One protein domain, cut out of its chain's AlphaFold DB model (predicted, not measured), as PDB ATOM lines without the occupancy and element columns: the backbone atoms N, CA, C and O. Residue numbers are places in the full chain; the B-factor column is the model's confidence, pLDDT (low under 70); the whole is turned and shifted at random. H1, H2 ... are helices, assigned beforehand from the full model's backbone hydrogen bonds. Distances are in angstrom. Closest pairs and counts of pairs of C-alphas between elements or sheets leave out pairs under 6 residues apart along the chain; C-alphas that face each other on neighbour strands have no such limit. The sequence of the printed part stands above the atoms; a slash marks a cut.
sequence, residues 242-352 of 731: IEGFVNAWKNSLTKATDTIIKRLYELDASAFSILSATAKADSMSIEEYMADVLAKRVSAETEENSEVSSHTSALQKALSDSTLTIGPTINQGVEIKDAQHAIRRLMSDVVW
ATOM      1  N   ILE A 242     186.369 340.458 156.066       91.25
ATOM      2  CA  ILE A 242     187.618 340.137 156.776       91.25
ATOM      3  C   ILE A 242     188.325 341.418 157.222       91.25
ATOM      4  O   ILE A 242     188.717 341.539 158.379       91.25
ATOM      5  N   GLU A 243     188.478 342.393 156.331       90.81
ATOM      6  CA  GLU A 243     189.158 343.648 156.659       90.81
ATOM      7  C   GLU A 243     188.334 344.516 157.610       90.81
ATOM      8  O   GLU A 243     188.902 345.150 158.495       90.81
ATOM      9  N   GLY A 244     187.003 344.487 157.507       91.06
ATOM     10  CA  GLY A 244     186.110 345.093 158.495       91.06
ATOM     11  C   GLY A 244     186.305 344.489 159.887       91.06
ATOM     12  O   GLY A 244     186.460 345.224 160.858       91.06
ATOM     13  N   PHE A 245     186.389 343.158 159.982       92.62
ATOM     14  CA  PHE A 245     186.714 342.460 161.228       92.62
ATOM     15  C   PHE A 245     188.086 342.871 161.783       92.62
ATOM     16  O   PHE A 245     188.185 343.240 162.954       92.62
ATOM     17  N   VAL A 246     189.135 342.865 160.953       90.44
ATOM     18  CA  VAL A 246     190.493 343.255 161.370       90.44
ATOM     19  C   VAL A 246     190.527 344.704 161.860       90.44
ATOM     20  O   VAL A 246     191.101 344.981 162.913       90.44
ATOM     21  N   ASN A 247     189.881 345.626 161.143       90.56
ATOM     22  CA  ASN A 247     189.841 347.041 161.511       90.56
ATOM     23  C   ASN A 247     189.049 347.283 162.802       90.56
ATOM     24  O   ASN A 247     189.507 348.051 163.649       90.56
ATOM     25  N   ALA A 248     187.919 346.599 163.001       91.81
ATOM     26  CA  ALA A 248     187.150 346.687 164.242       91.81
ATOM     27  C   ALA A 248     187.986 346.238 165.453       91.81
ATOM     28  O   ALA A 248     188.043 346.938 166.466       91.81
ATOM     29  N   TRP A 249     188.708 345.116 165.333       92.50
ATOM     30  CA  TRP A 249     189.628 344.650 166.376       92.50
ATOM     31  C   TRP A 249     190.798 345.605 166.598       92.50
ATOM     32  O   TRP A 249     191.095 345.930 167.745       92.50
ATOM     33  N   LYS A 250     191.431 346.112 165.532       91.50
ATOM     34  CA  LYS A 250     192.507 347.112 165.627       91.50
ATOM     35  C   LYS A 250     192.048 348.349 166.400       91.50
ATOM     36  O   LYS A 250     192.725 348.777 167.334       91.50
ATOM     37  N   ASN A 251     190.892 348.901 166.040       91.00
ATOM     38  CA  ASN A 251     190.321 350.075 166.694       91.00
ATOM     39  C   ASN A 251     189.994 349.789 168.165       91.00
ATOM     40  O   ASN A 251     190.304 350.606 169.030       91.00
ATOM     41  N   SER A 252     189.405 348.625 168.454       91.50
ATOM     42  CA  SER A 252     189.060 348.214 169.818       91.50
ATOM     43  C   SER A 252     190.298 348.041 170.703       91.50
ATOM     44  O   SER A 252     190.365 348.605 171.792       91.50
ATOM     45  N   LEU A 253     191.328 347.349 170.206       93.06
ATOM     46  CA  LEU A 253     192.591 347.139 170.918       93.06
ATOM     47  C   LEU A 253     193.359 348.446 171.140       93.06
ATOM     48  O   LEU A 253     193.936 348.640 172.209       93.06
ATOM     49  N   THR A 254     193.343 349.358 170.164       92.06
ATOM     50  CA  THR A 254     193.974 350.682 170.304       92.06
ATOM     51  C   THR A 254     193.290 351.479 171.414       92.06
ATOM     52  O   THR A 254     193.957 351.943 172.335       92.06
ATOM     53  N   LYS A 255     191.949 351.541 171.406       90.62
ATOM     54  CA  LYS A 255     191.167 352.197 172.467       90.62
ATOM     55  C   LYS A 255     191.426 351.576 173.844       90.62
ATOM     56  O   LYS A 255     191.650 352.310 174.802       90.62
ATOM     57  N   ALA A 256     191.428 350.245 173.939       91.31
ATOM     58  CA  ALA A 256     191.724 349.529 175.181       91.31
ATOM     59  C   ALA A 256     193.122 349.883 175.713       91.31
ATOM     60  O   ALA A 256     193.288 350.167 176.898       91.31
ATOM     61  N   THR A 257     194.115 349.925 174.821       91.69
ATOM     62  CA  THR A 257     195.495 350.293 175.154       91.69
ATOM     63  C   THR A 257     195.575 351.729 175.671       91.69
ATOM     64  O   THR A 257     196.133 351.950 176.744       91.69
ATOM     65  N   ASP A 258     194.960 352.690 174.980       91.12
ATOM     66  CA  ASP A 258     194.941 354.097 175.402       91.12
ATOM     67  C   ASP A 258     194.292 354.277 176.784       91.12
ATOM     68  O   ASP A 258     194.778 355.048 177.616       91.12
ATOM     69  N   THR A 259     193.201 353.553 177.060       90.19
ATOM     70  CA  THR A 259     192.532 353.569 178.371       90.19
ATOM     71  C   THR A 259     193.417 352.980 179.466       90.19
ATOM     72  O   THR A 259     193.524 353.554 180.551       90.19
ATOM     73  N   ILE A 260     194.078 351.853 179.194       90.81
ATOM     74  CA  ILE A 260     194.989 351.206 180.144       90.81
ATOM     75  C   ILE A 260     196.183 352.110 180.451       90.81
ATOM     76  O   ILE A 260     196.519 352.282 181.621       90.81
ATOM     77  N   ILE A 261     196.788 352.730 179.435       92.50
ATOM     78  CA  ILE A 261     197.914 353.656 179.607       92.50
ATOM     79  C   ILE A 261     197.522 354.816 180.526       92.50
ATOM     80  O   ILE A 261     198.257 355.122 181.463       92.50
ATOM     81  N   LYS A 262     196.347 355.425 180.318       91.88
ATOM     82  CA  LYS A 262     195.847 356.499 181.195       91.88
ATOM     83  C   LYS A 262     195.769 356.057 182.655       91.88
ATOM     84  O   LYS A 262     196.238 356.781 183.523       91.88
ATOM     85  N   ARG A 263     195.257 354.852 182.920       88.62
ATOM     86  CA  ARG A 263     195.172 354.301 184.283       88.62
ATOM     87  C   ARG A 263     196.534 353.979 184.879       88.62
ATOM     88  O   ARG A 263     196.731 354.181 186.067       88.62
ATOM     89  N   LEU A 264     197.481 353.497 184.076       90.69
ATOM     90  CA  LEU A 264     198.847 353.263 184.548       90.69
ATOM     91  C   LEU A 264     199.515 354.566 185.007       90.69
ATOM     92  O   LEU A 264     200.239 354.543 185.997       90.69
ATOM     93  N   TYR A 265     199.230 355.695 184.349       92.62
ATOM     94  CA  TYR A 265     199.690 357.015 184.800       92.62
ATOM     95  C   TYR A 265     199.030 357.498 186.102       92.62
ATOM     96  O   TYR A 265     199.582 358.379 186.756       92.62
ATOM     97  N   GLU A 266     197.884 356.938 186.494       91.38
ATOM     98  CA  GLU A 266     197.218 357.238 187.771       91.38
ATOM     99  C   GLU A 266     197.815 356.445 188.948       91.38
ATOM    100  O   GLU A 266     197.529 356.760 190.103       91.38
ATOM    101  N   LEU A 267     198.640 355.422 188.683       91.50
ATOM    102  CA  LEU A 267     199.262 354.607 189.725       91.50
ATOM    103  C   LEU A 267     200.474 355.323 190.328       91.50
ATOM    104  O   LEU A 267     201.451 355.624 189.642       91.50
ATOM    105  N   ASP A 268     200.438 355.533 191.642       89.94
ATOM    106  CA  ASP A 268     201.561 356.055 192.412       89.94
ATOM    107  C   ASP A 268     202.389 354.930 193.068       89.94
ATOM    108  O   ASP A 268     202.097 353.733 192.955       89.94
ATOM    109  N   ALA A 269     203.458 355.302 193.780       90.31
ATOM    110  CA  ALA A 269     204.314 354.338 194.474       90.31
ATOM    111  C   ALA A 269     203.552 353.509 195.529       90.31
ATOM    112  O   ALA A 269     203.900 352.350 195.765       90.31
ATOM    113  N   SER A 270     202.505 354.076 196.143       91.75
ATOM    114  CA  SER A 270     201.655 353.359 197.097       91.75
ATOM    115  C   SER A 270     200.871 352.249 196.396       91.75
ATOM    116  O   SER A 270     200.904 351.099 196.840       91.75
ATOM    117  N   ALA A 271     200.265 352.551 195.245       90.00
ATOM    118  CA  ALA A 271     199.560 351.574 194.426       90.00
ATOM    119  C   ALA A 271     200.481 350.424 193.985       90.00
ATOM    120  O   ALA A 271     200.126 349.256 194.146       90.00
ATOM    121  N   PHE A 272     201.700 350.722 193.519       89.25
ATOM    122  CA  PHE A 272     202.677 349.679 193.173       89.25
ATOM    123  C   PHE A 272     203.125 348.848 194.382       89.25
ATOM    124  O   PHE A 272     203.336 347.641 194.248       89.25
ATOM    125  N   SER A 273     203.229 349.450 195.570       89.12
ATOM    126  CA  SER A 273     203.524 348.713 196.803       89.12
ATOM    127  C   SER A 273     202.404 347.733 197.160       89.12
ATOM    128  O   SER A 273     202.688 346.595 197.536       89.12
ATOM    129  N   ILE A 274     201.140 348.143 197.011       89.69
ATOM    130  CA  ILE A 274     199.976 347.272 197.236       89.69
ATOM    131  C   ILE A 274     199.981 346.124 196.224       89.69
ATOM    132  O   ILE A 274     199.924 344.968 196.629       89.69
ATOM    133  N   LEU A 275     200.149 346.421 194.932       89.75
ATOM    134  CA  LEU A 275     200.227 345.402 193.876       89.75
ATOM    135  C   LEU A 275     201.368 344.405 194.125       89.75
ATOM    136  O   LEU A 275     201.190 343.203 193.947       89.75
ATOM    137  N   SER A 276     202.527 344.883 194.589       87.62
ATOM    138  CA  SER A 276     203.648 344.020 194.972       87.62
ATOM    139  C   SER A 276     203.305 343.112 196.154       87.62
ATOM    140  O   SER A 276     203.648 341.929 196.140       87.62
ATOM    141  N   ALA A 277     202.633 343.645 197.177       84.62
ATOM    142  CA  ALA A 277     202.208 342.872 198.338       84.62
ATOM    143  C   ALA A 277     201.155 341.819 197.965       84.62
ATOM    144  O   ALA A 277     201.269 340.675 198.400       84.62
ATOM    145  N   THR A 278     200.187 342.169 197.113       88.00
ATOM    146  CA  THR A 278     199.180 341.237 196.587       88.00
ATOM    147  C   THR A 278     199.827 340.132 195.760       88.00
ATOM    148  O   THR A 278     199.587 338.961 196.030       88.00
ATOM    149  N   ALA A 279     200.726 340.478 194.833       85.56
ATOM    150  CA  ALA A 279     201.458 339.485 194.051       85.56
ATOM    151  C   ALA A 279     202.232 338.512 194.958       85.56
ATOM    152  O   ALA A 279     202.169 337.303 194.763       85.56
ATOM    153  N   LYS A 280     202.899 339.016 196.008       81.75
ATOM    154  CA  LYS A 280     203.585 338.166 196.998       81.75
ATOM    155  C   LYS A 280     202.626 337.263 197.776       81.75
ATOM    156  O   LYS A 280     202.986 336.119 198.039       81.75
ATOM    157  N   ALA A 281     201.443 337.753 198.146       78.50
ATOM    158  CA  ALA A 281     200.428 336.950 198.831       78.50
ATOM    159  C   ALA A 281     199.951 335.777 197.959       78.50
ATOM    160  O   ALA A 281     199.831 334.657 198.454       78.50
ATOM    161  N   ASP A 282     199.803 336.005 196.652       74.25
ATOM    162  CA  ASP A 282     199.433 334.980 195.666       74.25
ATOM    163  C   ASP A 282     200.619 334.122 195.203       74.25
ATOM    164  O   ASP A 282     200.492 333.277 194.317       74.25
ATOM    165  N   SER A 283     201.791 334.311 195.809       73.00
ATOM    166  CA  SER A 283     203.029 333.665 195.396       73.00
ATOM    167  C   SER A 283     203.336 333.883 193.905       73.00
ATOM    168  O   SER A 283     203.599 332.946 193.155       73.00
ATOM    169  N   MET A 284     203.319 335.129 193.442       76.31
ATOM    170  CA  MET A 284     203.643 335.537 192.072       76.31
ATOM    171  C   MET A 284     204.644 336.695 192.081       76.31
ATOM    172  O   MET A 284     204.728 337.479 193.029       76.31
ATOM    173  N   SER A 285     205.408 336.840 190.998       78.31
ATOM    174  CA  SER A 285     206.145 338.085 190.780       78.31
ATOM    175  C   SER A 285     205.186 339.215 190.388       78.31
ATOM    176  O   SER A 285     204.149 338.981 189.766       78.31
ATOM    177  N   ILE A 286     205.540 340.466 190.713       83.88
ATOM    178  CA  ILE A 286     204.737 341.634 190.307       83.88
ATOM    179  C   ILE A 286     204.592 341.723 188.782       83.88
ATOM    180  O   ILE A 286     203.552 342.137 188.287       83.88
ATOM    181  N   GLU A 287     205.614 341.294 188.040       83.69
ATOM    182  CA  GLU A 287     205.610 341.259 186.579       83.69
ATOM    183  C   GLU A 287     204.541 340.297 186.039       83.69
ATOM    184  O   GLU A 287     203.743 340.686 185.189       83.69
ATOM    185  N   GLU A 288     204.467 339.072 186.570       77.00
ATOM    186  CA  GLU A 288     203.437 338.090 186.197       77.00
ATOM    187  C   GLU A 288     202.039 338.570 186.563       77.00
ATOM    188  O   GLU A 288     201.129 338.513 185.739       77.00
ATOM    189  N   TYR A 289     201.885 339.081 187.784       84.69
ATOM    190  CA  TYR A 289     200.608 339.588 188.264       84.69
ATOM    191  C   TYR A 289     200.098 340.727 187.372       84.69
ATOM    192  O   TYR A 289     198.954 340.708 186.919       84.69
ATOM    193  N   MET A 290     200.964 341.694 187.052       87.56
ATOM    194  CA  MET A 290     200.618 342.808 186.172       87.56
ATOM    195  C   MET A 290     200.296 342.341 184.754       87.56
ATOM    196  O   MET A 290     199.327 342.827 184.178       87.56
ATOM    197  N   ALA A 291     201.050 341.398 184.186       84.88
ATOM    198  CA  ALA A 291     200.760 340.878 182.851       84.88
ATOM    199  C   ALA A 291     199.374 340.214 182.776       84.88
ATOM    200  O   ALA A 291     198.619 340.497 181.843       84.88
ATOM    201  N   ASP A 292     199.007 339.406 183.773       82.62
ATOM    202  CA  ASP A 292     197.695 338.753 183.834       82.62
ATOM    203  C   ASP A 292     196.560 339.770 184.036       82.62
ATOM    204  O   ASP A 292     195.521 339.691 183.371       82.62
ATOM    205  N   VAL A 293     196.751 340.756 184.920       86.81
ATOM    206  CA  VAL A 293     195.772 341.831 185.154       86.81
ATOM    207  C   VAL A 293     195.570 342.671 183.894       86.81
ATOM    208  O   VAL A 293     194.431 342.924 183.501       86.81
ATOM    209  N   LEU A 294     196.655 343.079 183.231       89.88
ATOM    210  CA  LEU A 294     196.595 343.880 182.010       89.88
ATOM    211  C   LEU A 294     195.962 343.096 180.858       89.88
ATOM    212  O   LEU A 294     195.106 343.645 180.167       89.88
ATOM    213  N   ALA A 295     196.294 341.813 180.684       85.88
ATOM    214  CA  ALA A 295     195.678 340.964 179.665       85.88
ATOM    215  C   ALA A 295     194.157 340.837 179.865       85.88
ATOM    216  O   ALA A 295     193.385 341.030 178.923       85.88
ATOM    217  N   LYS A 296     193.712 340.594 181.105       87.12
ATOM    218  CA  LYS A 296     192.281 340.560 181.454       87.12
ATOM    219  C   LYS A 296     191.612 341.916 181.246       87.12
ATOM    220  O   LYS A 296     190.472 341.963 180.791       87.12
ATOM    221  N   ARG A 297     192.312 343.020 181.536       87.75
ATOM    222  CA  ARG A 297     191.773 344.363 181.300       87.75
ATOM    223  C   ARG A 297     191.600 344.649 179.815       87.75
ATOM    224  O   ARG A 297     190.549 345.160 179.453       87.75
ATOM    225  N   VAL A 298     192.570 344.287 178.971       89.06
ATOM    226  CA  VAL A 298     192.431 344.408 177.511       89.06
ATOM    227  C   VAL A 298     191.195 343.641 177.037       89.06
ATOM    228  O   VAL A 298     190.388 344.219 176.318       89.06
ATOM    229  N   SER A 299     190.997 342.394 177.489       86.75
ATOM    230  CA  SER A 299     189.801 341.604 177.144       86.75
ATOM    231  C   SER A 299     188.512 342.337 177.516       86.75
ATOM    232  O   SER A 299     187.677 342.585 176.647       86.75
ATOM    233  N   ALA A 300     188.395 342.778 178.772       87.00
ATOM    234  CA  ALA A 300     187.207 343.471 179.266       87.00
ATOM    235  C   ALA A 300     186.897 344.758 178.475       87.00
ATOM    236  O   ALA A 300     185.754 344.988 178.097       87.00
ATOM    237  N   GLU A 301     187.912 345.572 178.164       86.62
ATOM    238  CA  GLU A 301     187.742 346.780 177.339       86.62
ATOM    239  C   GLU A 301     187.279 346.439 175.914       86.62
ATOM    240  O   GLU A 301     186.459 347.151 175.334       86.62
ATOM    241  N   THR A 302     187.775 345.339 175.331       84.88
ATOM    242  CA  THR A 302     187.325 344.911 173.999       84.88
ATOM    243  C   THR A 302     185.907 344.342 173.987       84.88
ATOM    244  O   THR A 302     185.209 344.517 172.988       84.88
ATOM    245  N   GLU A 303     185.465 343.707 175.077       83.62
ATOM    246  CA  GLU A 303     184.111 343.157 175.244       83.62
ATOM    247  C   GLU A 303     183.041 344.256 175.340       83.62
ATOM    248  O   GLU A 303     181.923 344.073 174.856       83.62
ATOM    249  N   GLU A 304     183.386 345.418 175.900       81.12
ATOM    250  CA  GLU A 304     182.495 346.585 175.970       81.12
ATOM    251  C   GLU A 304     182.222 347.213 174.585       81.12
ATOM    252  O   GLU A 304     181.257 347.965 174.414       81.12
ATOM    253  N   ASN A 305     183.030 346.898 173.565       81.12
ATOM    254  CA  ASN A 305     182.910 347.485 172.235       81.12
ATOM    255  C   ASN A 305     182.012 346.659 171.291       81.12
ATOM    256  O   ASN A 305     182.438 345.681 170.669       81.12
ATOM    257  N   SER A 306     180.775 347.123 171.086       81.62
ATOM    258  CA  SER A 306     179.785 346.481 170.205       81.62
ATOM    259  C   SER A 306     180.202 346.384 168.727       81.62
ATOM    260  O   SER A 306     179.678 345.540 167.998       81.62
ATOM    261  N   GLU A 307     181.136 347.225 168.270       88.31
ATOM    262  CA  GLU A 307     181.644 347.226 166.889       88.31
ATOM    263  C   GLU A 307     182.274 345.869 166.531       88.31
ATOM    264  O   GLU A 307     181.967 345.294 165.483       88.31
ATOM    265  N   VAL A 308     183.060 345.294 167.451       89.00
ATOM    266  CA  VAL A 308     183.722 343.990 167.275       89.00
ATOM    267  C   VAL A 308     182.700 342.876 167.061       89.00
ATOM    268  O   VAL A 308     182.839 342.067 166.140       89.00
ATOM    269  N   SER A 309     181.644 342.853 167.878       87.12
ATOM    270  CA  SER A 309     180.573 341.859 167.767       87.12
ATOM    271  C   SER A 309     179.874 341.947 166.406       87.12
ATOM    272  O   SER A 309     179.738 340.936 165.714       87.12
ATOM    273  N   SER A 310     179.530 343.163 165.966       90.69
ATOM    274  CA  SER A 310     178.835 343.383 164.693       90.69
ATOM    275  C   SER A 310     179.639 342.908 163.474       90.69
ATOM    276  O   SER A 310     179.111 342.178 162.630       90.69
ATOM    277  N   HIS A 311     180.936 343.231 163.411       93.12
ATOM    278  CA  HIS A 311     181.807 342.795 162.319       93.12
ATOM    279  C   HIS A 311     182.132 341.299 162.384       93.12
ATOM    280  O   HIS A 311     182.261 340.659 161.340       93.12
ATOM    281  N   THR A 312     182.185 340.710 163.582       91.69
ATOM    282  CA  THR A 312     182.324 339.254 163.751       91.69
ATOM    283  C   THR A 312     181.107 338.519 163.188       91.69
ATOM    284  O   THR A 312     181.265 337.573 162.418       91.69
ATOM    285  N   SER A 313     179.889 338.978 163.493       90.69
ATOM    286  CA  SER A 313     178.663 338.403 162.923       90.69
ATOM    287  C   SER A 313     178.579 338.586 161.405       90.69
ATOM    288  O   SER A 313     178.159 337.666 160.702       90.69
ATOM    289  N   ALA A 314     179.006 339.741 160.881       92.00
ATOM    290  CA  ALA A 314     179.057 339.987 159.440       92.00
ATOM    291  C   ALA A 314     180.028 339.030 158.725       92.00
ATOM    292  O   ALA A 314     179.663 338.432 157.712       92.00
ATOM    293  N   LEU A 315     181.227 338.827 159.283       92.88
ATOM    294  CA  LEU A 315     182.198 337.861 158.769       92.88
ATOM    295  C   LEU A 315     181.657 336.428 158.835       92.88
ATOM    296  O   LEU A 315     181.742 335.698 157.852       92.88
ATOM    297  N   GLN A 316     181.051 336.030 159.957       90.69
ATOM    298  CA  GLN A 316     180.461 334.699 160.112       90.69
ATOM    299  C   GLN A 316     179.372 334.432 159.066       90.69
ATOM    300  O   GLN A 316     179.324 333.343 158.487       90.69
ATOM    301  N   LYS A 317     178.512 335.422 158.800       91.81
ATOM    302  CA  LYS A 317     177.492 335.332 157.755       91.81
ATOM    303  C   LYS A 317     178.133 335.164 156.375       91.81
ATOM    304  O   LYS A 317     177.797 334.217 155.676       91.81
ATOM    305  N   ALA A 318     179.106 336.009 156.030       89.31
ATOM    306  CA  ALA A 318     179.798 335.939 154.743       89.31
ATOM    307  C   ALA A 318     180.517 334.592 154.526       89.31
ATOM    308  O   ALA A 318     180.450 334.022 153.435       89.31
ATOM    309  N   LEU A 319     181.157 334.051 155.570       88.06
ATOM    310  CA  LEU A 319     181.770 332.719 155.549       88.06
ATOM    311  C   LEU A 319     180.725 331.621 155.334       88.06
ATOM    312  O   LEU A 319     180.933 330.744 154.500       88.06
ATOM    313  N   SER A 320     179.593 331.699 156.040       86.38
ATOM    314  CA  SER A 320     178.495 330.734 155.909       86.38
ATOM    315  C   SER A 320     177.937 330.723 154.485       86.38
ATOM    316  O   SER A 320     177.827 329.653 153.882       86.38
ATOM    317  N   ASP A 321     177.693 331.905 153.918       84.88
ATOM    318  CA  ASP A 321     177.201 332.087 152.549       84.88
ATOM    319  C   ASP A 321     178.210 331.570 151.501       84.88
ATOM    320  O   ASP A 321     177.820 331.082 150.440       84.88
ATOM    321  N   SER A 322     179.509 331.600 151.823       80.50
ATOM    322  CA  SER A 322     180.603 331.206 150.923       80.50
ATOM    323  C   SER A 322     181.135 329.783 151.152       80.50
ATOM    324  O   SER A 322     182.100 329.377 150.499       80.50
ATOM    325  N   THR A 323     180.520 328.997 152.046       74.38
ATOM    326  CA  THR A 323     181.016 327.668 152.472       74.38
ATOM    327  C   THR A 323     181.190 326.685 151.307       74.38
ATOM    328  O   THR A 323     182.105 325.866 151.312       74.38
ATOM    329  N   LEU A 324     180.323 326.761 150.290       67.56
ATOM    330  CA  LEU A 324     180.363 325.873 149.119       67.56
ATOM    331  C   LEU A 324     181.503 326.209 148.145       67.56
ATOM    332  O   LEU A 324     181.976 325.330 147.428       67.56
ATOM    333  N   THR A 325     181.937 327.468 148.114       67.12
ATOM    334  CA  THR A 325     182.997 327.986 147.231       67.12
ATOM    335  C   THR A 325     184.372 327.995 147.888       67.12
ATOM    336  O   THR A 325     185.375 327.870 147.195       67.12
ATOM    337  N   ILE A 326     184.420 328.116 149.214       66.62
ATOM    338  CA  ILE A 326     185.644 328.258 150.015       66.62
ATOM    339  C   ILE A 326     185.739 327.069 150.976       66.62
ATOM    340  O   ILE A 326     186.117 327.220 152.133       66.62
ATOM    341  N   GLY A 327     185.339 325.869 150.523       53.47
ATOM    342  CA  GLY A 327     185.443 324.646 151.327       53.47
ATOM    343  C   GLY A 327     186.827 324.551 151.987       53.47
ATOM    344  O   GLY A 327     187.764 325.145 151.448       53.47
ATOM    345  N   PRO A 328     186.983 323.863 153.137       51.06
ATOM    346  CA  PRO A 328     188.192 323.894 153.967       51.06
ATOM    347  C   PRO A 328     189.382 323.274 153.224       51.06
ATOM    348  O   PRO A 328     189.777 322.133 153.454       51.06
ATOM    349  N   THR A 329     189.929 324.020 152.277       52.62
ATOM    350  CA  THR A 329     190.977 323.581 151.376       52.62
ATOM    351  C   THR A 329     192.253 324.115 151.983       52.62
ATOM    352  O   THR A 329     192.622 325.278 151.825       52.62
ATOM    353  N   ILE A 330     192.863 323.259 152.792       51.03
ATOM    354  CA  ILE A 330     194.125 323.506 153.476       51.03
ATOM    355  C   ILE A 330     195.232 323.408 152.414       51.03
ATOM    356  O   ILE A 330     195.881 322.373 152.278       51.03
ATOM    357  N   ASN A 331     195.410 324.453 151.602       56.66
ATOM    358  CA  ASN A 331     196.459 324.465 150.583       56.66
ATOM    359  C   ASN A 331     197.783 324.904 151.216       56.66
ATOM    360  O   ASN A 331     198.093 326.090 151.283       56.66
ATOM    361  N   GLN A 332     198.557 323.929 151.697       55.81
ATOM    362  CA  GLN A 332     199.897 324.172 152.227       55.81
ATOM    363  C   GLN A 332     200.860 324.616 151.123       55.81
ATOM    364  O   GLN A 332     200.956 323.981 150.074       55.81
ATOM    365  N   GLY A 333     201.621 325.679 151.393       58.56
ATOM    366  CA  GLY A 333     202.763 326.074 150.564       58.56
ATOM    367  C   GLY A 333     202.407 326.729 149.227       58.56
ATOM    368  O   GLY A 333     203.215 326.674 148.305       58.56
ATOM    369  N   VAL A 334     201.223 327.336 149.099       65.06
ATOM    370  CA  VAL A 334     200.828 328.108 147.902       65.06
ATOM    371  C   VAL A 334     201.635 329.400 147.763       65.06
ATOM    372  O   VAL A 334     202.031 329.777 146.663       65.06
ATOM    373  N   GLU A 335     201.906 330.060 148.885       70.31
ATOM    374  CA  GLU A 335     202.650 331.318 148.972       70.31
ATOM    375  C   GLU A 335     203.923 331.150 149.812       70.31
ATOM    376  O   GLU A 335     204.120 330.130 150.475       70.31
ATOM    377  N   ILE A 336     204.796 332.165 149.798       64.88
ATOM    378  CA  ILE A 336     206.046 332.161 150.581       64.88
ATOM    379  C   ILE A 336     205.774 331.959 152.092       64.88
ATOM    380  O   ILE A 336     206.604 331.366 152.780       64.88
ATOM    381  N   LYS A 337     204.605 332.383 152.606       65.62
ATOM    382  CA  LYS A 337     204.165 332.164 153.997       65.62
ATOM    383  C   LYS A 337     202.639 332.051 154.114       65.62
ATOM    384  O   LYS A 337     201.953 333.035 153.876       65.62
ATOM    385  N   ASP A 338     202.144 330.878 154.513       65.62
ATOM    386  CA  ASP A 338     200.718 330.487 154.519       65.62
ATOM    387  C   ASP A 338     199.937 331.010 155.755       65.62
ATOM    388  O   ASP A 338     200.475 331.136 156.859       65.62
ATOM    389  N   ALA A 339     198.631 331.246 155.600       67.88
ATOM    390  CA  ALA A 339     197.661 331.497 156.668       67.88
ATOM    391  C   ALA A 339     197.693 330.451 157.802       67.88
ATOM    392  O   ALA A 339     197.465 330.797 158.965       67.88
ATOM    393  N   GLN A 340     198.040 329.190 157.519       68.56
ATOM    394  CA  GLN A 340     198.252 328.174 158.564       68.56
ATOM    395  C   GLN A 340     199.342 328.565 159.554       68.56
ATOM    396  O   GLN A 340     199.180 328.367 160.759       68.56
ATOM    397  N   HIS A 341     200.436 329.144 159.064       70.94
ATOM    398  CA  HIS A 341     201.493 329.638 159.930       70.94
ATOM    399  C   HIS A 341     200.969 330.760 160.833       70.94
ATOM    400  O   HIS A 341     201.283 330.788 162.021       70.94
ATOM    401  N   ALA A 342     200.127 331.659 160.304       73.81
ATOM    402  CA  ALA A 342     199.518 332.731 161.090       73.81
ATOM    403  C   ALA A 342     198.596 332.187 162.197       73.81
ATOM    404  O   ALA A 342     198.724 332.610 163.344       73.81
ATOM    405  N   ILE A 343     197.735 331.208 161.886       74.88
ATOM    406  CA  ILE A 343     196.862 330.557 162.878       74.88
ATOM    407  C   ILE A 343     197.698 329.845 163.936       74.88
ATOM    408  O   ILE A 343     197.512 330.070 165.128       74.88
ATOM    409  N   ARG A 344     198.639 328.991 163.520       73.75
ATOM    410  CA  ARG A 344     199.465 328.228 164.460       73.75
ATOM    411  C   ARG A 344     200.296 329.151 165.347       73.75
ATOM    412  O   ARG A 344     200.416 328.881 166.536       73.75
ATOM    413  N   ARG A 345     200.808 330.261 164.807       73.88
ATOM    414  CA  ARG A 345     201.498 331.300 165.581       73.88
ATOM    415  C   ARG A 345     200.568 331.951 166.602       73.88
ATOM    416  O   ARG A 345     200.915 331.977 167.777       73.88
ATOM    417  N   LEU A 346     199.395 332.417 166.166       75.56
ATOM    418  CA  LEU A 346     198.398 333.031 167.048       75.56
ATOM    419  C   LEU A 346     198.026 332.080 168.193       75.56
ATOM    420  O   LEU A 346     198.059 332.466 169.355       75.56
ATOM    421  N   MET A 347     197.749 330.816 167.873       79.44
ATOM    422  CA  MET A 347     197.393 329.799 168.862       79.44
ATOM    423  C   MET A 347     198.563 329.423 169.777       79.44
ATOM    424  O   MET A 347     198.348 329.140 170.952       79.44
ATOM    425  N   SER A 348     199.802 329.436 169.274       78.38
ATOM    426  CA  SER A 348     200.987 329.176 170.095       78.38
ATOM    427  C   SER A 348     201.189 330.267 171.148       78.38
ATOM    428  O   SER A 348     201.437 329.952 172.309       78.38
ATOM    429  N   ASP A 349     200.989 331.539 170.792       77.88
ATOM    430  CA  ASP A 349     201.164 332.675 171.712       77.88
ATOM    431  C   ASP A 349     200.134 332.721 172.850       77.88
ATOM    432  O   ASP A 349     200.397 333.288 173.918       77.88
ATOM    433  N   VAL A 350     198.958 332.130 172.620       81.50
ATOM    434  CA  VAL A 350     197.904 331.955 173.631       81.50
ATOM    435  C   VAL A 350     198.311 330.918 174.680       81.50
ATOM    436  O   VAL A 350     197.802 330.933 175.793       81.50
ATOM    437  N   VAL A 351     199.241 330.021 174.354       82.88
ATOM    438  CA  VAL A 351     199.574 328.849 175.177       82.88
ATOM    439  C   VAL A 351     200.966 328.968 175.786       82.88
ATOM    440  O   VAL A 351     201.194 328.494 176.897       82.88
ATOM    441  N   TRP A 352     201.889 329.636 175.097       86.00
ATOM    442  CA  TRP A 352     203.297 329.737 175.462       86.00
ATOM    443  C   TRP A 352     203.727 331.189 175.672       86.00
ATOM    444  O   TRP A 352     203.328 332.094 174.938       86.00
TER     445      TRP A 352
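This is residues 242 to 352 of the 731 residues of an uncharacterized protein of Pseudomonas putida (UniProt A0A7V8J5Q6). Follow the long helix H1 and you find one side of an open frame: H2 turns off beyond its far end, H3 folds back and crosses H1, and H4 runs back side by side with the first part of H1. A long loop, residues 322 to 338, then leads to H5, which touches no helix; residues 342 to 352, of which 342 to 351 belong to H5, stand free. The printed part has 111 residues with five named helices, H1 to H5 in order, and no named strand; the class is all helix. It is only just loose, close to extended, with a radius of gyration of the C-alphas of 19.4 A and spans of 59 by 29 by 23 A.

Start at H1, residues 242 to 266; a tight link leads to H2, residues 269 to 281. H3, residues 286 to 303, touches H2 about perpendicular, at 78 degrees, with C-alphas 276 and 286 closest at 5.4 A. H3 touches H1 at a steep tilt of 49 degrees, opposite ways; the closest C-alphas, of Ala 256 and Glu 301, are 5.3 A apart. H4, residues 306 to 321, touches residues 242 to 252 of H1 at a shallow tilt of 21 degrees, opposite ways, closest at C-alphas 245 and 311, 5.0 A. H5, residues 339 to 351, is apart from H1. Every O i to N i+4 pair is within hydrogen-bond range in H1, H2, H3 and H4; in H5, 8 of 9 are.

Find C-alpha 242 at (187.618, 340.137, 156.776); H1 runs 36.7 A from there. H3 spans 25.6 A and H4 22.9 A. H5 ends at C-alpha 351, (199.574, 328.849, 175.177).

The C-alphas of Ser 270 and Leu 324, the two farthest apart, are 59.3 A apart. The printed part has no cut; the link from H4 to H5 is long. Look for pLDDT under 70 at residues 324 to 334 and 336 to 340.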